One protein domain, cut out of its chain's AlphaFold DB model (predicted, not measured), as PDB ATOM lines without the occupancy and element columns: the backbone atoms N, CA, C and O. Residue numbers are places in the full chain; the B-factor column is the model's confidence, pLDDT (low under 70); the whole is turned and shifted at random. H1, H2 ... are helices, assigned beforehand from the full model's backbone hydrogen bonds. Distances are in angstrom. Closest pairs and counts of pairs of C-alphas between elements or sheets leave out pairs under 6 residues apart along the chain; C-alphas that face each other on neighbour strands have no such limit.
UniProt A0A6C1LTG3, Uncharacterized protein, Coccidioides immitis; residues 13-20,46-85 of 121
ATOM      1  N   ALA A  13     -20.454  42.952 -22.800       84.69
ATOM      2  CA  ALA A  13     -20.373  41.800 -23.691       84.69
ATOM      3  C   ALA A  13     -19.041  41.054 -23.540       84.69
ATOM      4  O   ALA A  13     -19.053  39.832 -23.410       84.69
ATOM      5  N   PHE A  14     -17.918  41.776 -23.467       89.00
ATOM      6  CA  PHE A  14     -16.605  41.184 -23.211       89.00
ATOM      7  C   PHE A  14     -16.570  40.424 -21.881       89.00
ATOM      8  O   PHE A  14     -16.207  39.250 -21.860       89.00
ATOM      9  N   LEU A  15     -17.002  41.048 -20.779       89.81
ATOM     10  CA  LEU A  15     -17.010  40.397 -19.464       89.81
ATOM     11  C   LEU A  15     -17.885  39.139 -19.458       89.81
ATOM     12  O   LEU A  15     -17.479  38.116 -18.915       89.81
ATOM     13  N   ARG A  16     -19.053  39.176 -20.112       89.56
ATOM     14  CA  ARG A  16     -19.912  37.991 -20.274       89.56
ATOM     15  C   ARG A  16     -19.218  36.874 -21.051       89.56
ATOM     16  O   ARG A  16     -19.360  35.710 -20.681       89.56
ATOM     17  N   ASP A  17     -18.481  37.213 -22.104       91.81
ATOM     18  CA  ASP A  17     -17.733  36.244 -22.907       91.81
ATOM     19  C   ASP A  17     -16.618  35.575 -22.091       91.81
ATOM     20  O   ASP A  17     -16.523  34.348 -22.060       91.81
ATOM     21  N   GLN A  18     -15.853  36.366 -21.329       90.94
ATOM     22  CA  GLN A  18     -14.823  35.844 -20.426       90.94
ATOM     23  C   GLN A  18     -15.420  34.964 -19.320       90.94
ATOM     24  O   GLN A  18     -14.908  33.882 -19.043       90.94
ATOM     25  N   ILE A  19     -16.544  35.374 -18.727       90.69
ATOM     26  CA  ILE A  19     -17.242  34.588 -17.699       90.69
ATOM     27  C   ILE A  19     -17.738  33.258 -18.254       90.69
ATOM     28  O   ILE A  19     -17.668  32.256 -17.544       90.69
ATOM     29  N   ARG A  20     -18.201  33.219 -19.511       90.94
ATOM     30  CA  ARG A  20     -18.586  31.962 -20.165       90.94
ATOM     31  C   ARG A  20     -17.410  30.990 -20.201       90.94
ATOM     32  O   ARG A  20     -17.588  29.837 -19.832       90.94
ATOM     33  N   LYS A  46     -15.697   5.660 -12.074       90.12
ATOM     34  CA  LYS A  46     -16.919   6.026 -11.344       90.12
ATOM     35  C   LYS A  46     -16.638   6.956 -10.163       90.12
ATOM     36  O   LYS A  46     -17.397   7.898  -9.937       90.12
ATOM     37  N   ALA A  47     -15.587   6.679  -9.392       89.81
ATOM     38  CA  ALA A  47     -15.206   7.521  -8.261       89.81
ATOM     39  C   ALA A  47     -14.755   8.901  -8.751       89.81
ATOM     40  O   ALA A  47     -15.217   9.917  -8.231       89.81
ATOM     41  N   VAL A  48     -13.930   8.934  -9.800       90.56
ATOM     42  CA  VAL A  48     -13.443  10.179 -10.409       90.56
ATOM     43  C   VAL A  48     -14.588  10.991 -11.004       90.56
ATOM     44  O   VAL A  48     -14.721  12.172 -10.687       90.56
ATOM     45  N   GLY A  49     -15.491  10.352 -11.750       91.88
ATOM     46  CA  GLY A  49     -16.699  10.995 -12.270       91.88
ATOM     47  C   GLY A  49     -17.587  11.580 -11.167       91.88
ATOM     48  O   GLY A  49     -18.065  12.706 -11.292       91.88
ATOM     49  N   GLY A  50     -17.760  10.869 -10.047       94.38
ATOM     50  CA  GLY A  50     -18.526  11.371  -8.901       94.38
ATOM     51  C   GLY A  50     -17.890  12.597  -8.234       94.38
ATOM     52  O   GLY A  50     -18.590  13.558  -7.900       94.38
ATOM     53  N   VAL A  51     -16.564  12.595  -8.068       93.69
ATOM     54  CA  VAL A  51     -15.821  13.745  -7.524       93.69
ATOM     55  C   VAL A  51     -15.889  14.935  -8.480       93.69
ATOM     56  O   VAL A  51     -16.205  16.038  -8.035       93.69
ATOM     57  N   LEU A  52     -15.677  14.717  -9.780       94.88
ATOM     58  CA  LEU A  52     -15.774  15.753 -10.812       94.88
ATOM     59  C   LEU A  52     -17.164  16.378 -10.871       94.88
ATOM     60  O   LEU A  52     -17.291  17.600 -10.906       94.88
ATOM     61  N   GLN A  53     -18.216  15.563 -10.822       95.44
ATOM     62  CA  GLN A  53     -19.588  16.061 -10.800       95.44
ATOM     63  C   GLN A  53     -19.824  16.973  -9.591       95.44
ATOM     64  O   GLN A  53     -20.399  18.058  -9.723       95.44
ATOM     65  N   LYS A  54     -19.362  16.556  -8.407       96.81
ATOM     66  CA  LYS A  54     -19.500  17.355  -7.185       96.81
ATOM     67  C   LYS A  54     -18.685  18.647  -7.260       96.81
ATOM     68  O   LYS A  54     -19.208  19.701  -6.904       96.81
ATOM     69  N   LEU A  55     -17.447  18.576  -7.748       95.50
ATOM     70  CA  LEU A  55     -16.570  19.730  -7.937       95.50
ATOM     71  C   LEU A  55     -17.203  20.756  -8.883       95.50
ATOM     72  O   LEU A  55     -17.331  21.920  -8.515       95.50
ATOM     73  N   ASN A  56     -17.673  20.318 -10.051       96.44
ATOM     74  CA  ASN A  56     -18.333  21.183 -11.028       96.44
ATOM     75  C   ASN A  56     -19.619  21.815 -10.479       96.44
ATOM     76  O   ASN A  56     -19.910  22.975 -10.767       96.44
ATOM     77  N   SER A  57     -20.369  21.096  -9.639       95.56
ATOM     78  CA  SER A  57     -21.547  21.652  -8.962       95.56
ATOM     79  C   SER A  57     -21.179  22.792  -8.002       95.56
ATOM     80  O   SER A  57     -21.772  23.875  -8.067       95.56
ATOM     81  N   ILE A  58     -20.156  22.584  -7.160       95.69
ATOM     82  CA  ILE A  58     -19.648  23.597  -6.222       95.69
ATOM     83  C   ILE A  58     -19.088  24.801  -6.987       95.69
ATOM     84  O   ILE A  58     -19.443  25.940  -6.681       95.69
ATOM     85  N   LEU A  59     -18.268  24.557  -8.011       93.69
ATOM     86  CA  LEU A  59     -17.693  25.601  -8.855       93.69
ATOM     87  C   LEU A  59     -18.789  26.413  -9.553       93.69
ATOM     88  O   LEU A  59     -18.760  27.640  -9.532       93.69
ATOM     89  N   GLY A  60     -19.810  25.750 -10.098       92.88
ATOM     90  CA  GLY A  60     -20.953  26.422 -10.707       92.88
ATOM     91  C   GLY A  60     -21.721  27.296  -9.713       92.88
ATOM     92  O   GLY A  60     -22.159  28.392 -10.068       92.88
ATOM     93  N   GLN A  61     -21.881  26.850  -8.463       92.44
ATOM     94  CA  GLN A  61     -22.502  27.659  -7.412       92.44
ATOM     95  C   GLN A  61     -21.650  28.876  -7.042       92.44
ATOM     96  O   GLN A  61     -22.182  29.984  -6.963       92.44
ATOM     97  N   HIS A  62     -20.342  28.684  -6.877       91.19
ATOM     98  CA  HIS A  62     -19.397  29.764  -6.612       91.19
ATOM     99  C   HIS A  62     -19.395  30.803  -7.744       91.19
ATOM    100  O   HIS A  62     -19.573  31.993  -7.489       91.19
ATOM    101  N   ASN A  63     -19.299  30.356  -8.997       91.06
ATOM    102  CA  ASN A  63     -19.279  31.234 -10.164       91.06
ATOM    103  C   ASN A  63     -20.566  32.055 -10.282       91.06
ATOM    104  O   ASN A  63     -20.493  33.241 -10.571       91.06
ATOM    105  N   ARG A  64     -21.742  31.483  -9.987       86.94
ATOM    106  CA  ARG A  64     -22.995  32.262  -9.956       86.94
ATOM    107  C   ARG A  64     -22.999  33.352  -8.880       86.94
ATOM    108  O   ARG A  64     -23.604  34.397  -9.100       86.94
ATOM    109  N   SER A  65     -22.351  33.101  -7.743       86.38
ATOM    110  CA  SER A  65     -22.238  34.070  -6.649       86.38
ATOM    111  C   SER A  65     -21.286  35.214  -7.016       86.38
ATOM    112  O   SER A  65     -21.666  36.382  -6.975       86.38
ATOM    113  N   VAL A  66     -20.065  34.878  -7.446       86.38
ATOM    114  CA  VAL A  66     -18.995  35.855  -7.715       86.38
ATOM    115  C   VAL A  66     -19.185  36.582  -9.049       86.38
ATOM    116  O   VAL A  66     -18.927  37.777  -9.149       86.38
ATOM    117  N   LEU A  67     -19.665  35.884 -10.081       87.50
ATOM    118  CA  LEU A  67     -19.806  36.392 -11.453       87.50
ATOM    119  C   LEU A  67     -21.262  36.760 -11.772       87.50
ATOM    120  O   LEU A  67     -21.733  36.607 -12.902       87.50
ATOM    121  N   SER A  68     -21.996  37.222 -10.760       86.44
ATOM    122  CA  SER A  68     -23.391  37.627 -10.907       86.44
ATOM    123  C   SER A  68     -23.545  38.772 -11.918       86.44
ATOM    124  O   SER A  68     -22.638  39.577 -12.134       86.44
ATOM    125  N   THR A  69     -24.731  38.905 -12.520       82.25
ATOM    126  CA  THR A  69     -25.030  40.003 -13.460       82.25
ATOM    127  C   THR A  69     -24.735  41.381 -12.861       82.25
ATOM    128  O   THR A  69     -24.272  42.276 -13.569       82.25
ATOM    129  N   GLN A  70     -24.980  41.548 -11.560       83.31
ATOM    130  CA  GLN A  70     -24.700  42.790 -10.843       83.31
ATOM    131  C   GLN A  70     -23.194  43.043 -10.726       83.31
ATOM    132  O   GLN A  70     -22.756  44.148 -11.037       83.31
ATOM    133  N   ALA A  71     -22.397  42.024 -10.383       80.56
ATOM    134  CA  ALA A  71     -20.937  42.131 -10.344       80.56
ATOM    135  C   ALA A  71     -20.360  42.501 -11.721       80.56
ATOM    136  O   ALA A  71     -19.535  43.406 -11.826       80.56
ATOM    137  N   VAL A  72     -20.861  41.882 -12.797       84.50
ATOM    138  CA  VAL A  72     -20.459  42.206 -14.179       84.50
ATOM    139  C   VAL A  72     -20.740  43.663 -14.524       84.50
ATOM    140  O   VAL A  72     -19.872  44.360 -15.055       84.50
ATOM    141  N   HIS A  73     -21.952  44.131 -14.229       81.06
ATOM    142  CA  HIS A  73     -22.332  45.514 -14.482       81.06
ATOM    143  C   HIS A  73     -21.479  46.483 -13.656       81.06
ATOM    144  O   HIS A  73     -20.981  47.477 -14.182       81.06
ATOM    145  N   HIS A  74     -21.252  46.160 -12.384       85.00
ATOM    146  CA  HIS A  74     -20.458  46.976 -11.479       85.00
ATOM    147  C   HIS A  74     -18.997  47.096 -11.942       85.00
ATOM    148  O   HIS A  74     -18.485  48.208 -12.051       85.00
ATOM    149  N   VAL A  75     -18.350  45.988 -12.317       85.88
ATOM    150  CA  VAL A  75     -16.983  46.001 -12.870       85.88
ATOM    151  C   VAL A  75     -16.920  46.807 -14.170       85.88
ATOM    152  O   VAL A  75     -16.009  47.613 -14.350       85.88
ATOM    153  N   SER A  76     -17.910  46.663 -15.055       86.56
ATOM    154  CA  SER A  76     -18.000  47.467 -16.283       86.56
ATOM    155  C   SER A  76     -18.018  48.975 -15.982       86.56
ATOM    156  O   SER A  76     -17.246  49.741 -16.571       86.56
ATOM    157  N   GLN A  77     -18.823  49.392 -14.998       83.31
ATOM    158  CA  GLN A  77     -18.894  50.780 -14.536       83.31
ATOM    159  C   GLN A  77     -17.594  51.248 -13.871       83.31
ATOM    160  O   GLN A  77     -17.167  52.377 -14.107       83.31
ATOM    161  N   GLN A  78     -16.936  50.407 -13.063       86.12
ATOM    162  CA  GLN A  78     -15.638  50.749 -12.471       86.12
ATOM    163  C   GLN A  78     -14.583  51.008 -13.556       86.12
ATOM    164  O   GLN A  78     -13.889  52.022 -13.500       86.12
ATOM    165  N   ILE A  79     -14.509  50.153 -14.582       84.06
ATOM    166  CA  ILE A  79     -13.598  50.335 -15.724       84.06
ATOM    167  C   ILE A  79     -13.893  51.655 -16.449       84.06
ATOM    168  O   ILE A  79     -12.978  52.355 -16.877       84.06
ATOM    169  N   GLU A  80     -15.165  52.011 -16.621       83.75
ATOM    170  CA  GLU A  80     -15.561  53.296 -17.203       83.75
ATOM    171  C   GLU A  80     -15.143  54.498 -16.355       83.75
ATOM    172  O   GLU A  80     -14.522  55.415 -16.888       83.75
ATOM    173  N   ARG A  81     -15.391  54.470 -15.043       81.81
ATOM    174  CA  ARG A  81     -14.970  55.541 -14.127       81.81
ATOM    175  C   ARG A  81     -13.454  55.718 -14.123       81.81
ATOM    176  O   ARG A  81     -12.978  56.844 -14.216       81.81
ATOM    177  N   LEU A  82     -12.695  54.621 -14.060       82.38
ATOM    178  CA  LEU A  82     -11.230  54.656 -14.111       82.38
ATOM    179  C   LEU A  82     -10.723  55.279 -15.415       82.38
ATOM    180  O   LEU A  82      -9.804  56.091 -15.384       82.38
ATOM    181  N   TYR A  83     -11.341  54.933 -16.545       81.50
ATOM    182  CA  TYR A  83     -10.991  55.501 -17.845       81.50
ATOM    183  C   TYR A  83     -11.270  57.008 -17.914       81.50
ATOM    184  O   TYR A  83     -10.392  57.767 -18.317       81.50
ATOM    185  N   LEU A  84     -12.455  57.449 -17.478       80.69
ATOM    186  CA  LEU A  84     -12.813  58.872 -17.459       80.69
ATOM    187  C   LEU A  84     -11.874  59.675 -16.546       80.69
ATOM    188  O   LEU A  84     -11.336  60.692 -16.970       80.69
ATOM    189  N   ASN A  85     -11.590  59.170 -15.343       77.38
ATOM    190  CA  ASN A  85     -10.669  59.811 -14.400       77.38
ATOM    191  C   ASN A  85      -9.219  59.875 -14.914       77.38
ATOM    192  O   ASN A  85      -8.473  60.774 -14.540       77.38
TER     193      ASN A  85
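AT A GLANCE: This is residues 13 to 20 and 46 to 85 of the 121 residues of an uncharacterized protein of Coccidioides immitis (UniProt A0A6C1LTG3). Two long helices, H2 and H3, meet nearly end to end at a tight link and make a long, wide-open V, and the short helix H1 sits beside the joint, by residues 72 to 76 of H3. The far parts of both long helices, residues 46 to 62 of H2 and 77 to 85 of H3, stick out with nothing packed on them. The printed part has 48 residues with three named helices, in the order H1, H2, H3, and no named strand; its class is all helix. It is extended, with a radius of gyration of the C-alphas of 15.7 A, and its outline is a rod spanning 54 by 16 by 13 A.

IN THESE COORDINATES: H2, the longest helix, holds residues 46 to 66 and is 30.1 A long from first to last C-alpha; C-alpha 46 is at (-16.919, 6.026, -11.344). H3 holds residues 69 to 85 and measures 24.5 A, ending with C-alpha 85 at (-10.669, 59.811, -14.400). H1 holds residues 13 to 20 and measures 10.6 A, beginning with C-alpha 13 at (-20.373, 41.800, -23.691).

HOW THE PARTS SIT: H2 and H3 meet only through their link. H1 and H2 are apart, but only just: their closest C-alphas are 8.5 A apart. H1 and H3 only just touch, with 3 pairs of C-alphas within 8 A, and H3 does so with residues 72 to 76 alone. The closest C-alphas of the two, those of Leu 15 and Val 72, are 6.6 A apart. H1 and H3 run opposite ways at a steep tilt of 44 degrees. In H1, H2 and H3 every O i to N i+4 pair is within hydrogen-bond range.

THE WHOLE: The two C-alphas farthest apart, those of Lys 46 and Asn 85, are 54.2 A from each other. Residues 21 to 45 are not printed, and C-alphas 20 and 46 are 27.4 A apart across this cut. The link from H2 to H3 is tight, with 2 residues. The mean pLDDT of the printed part is 88.4, and no printed residue is under 70.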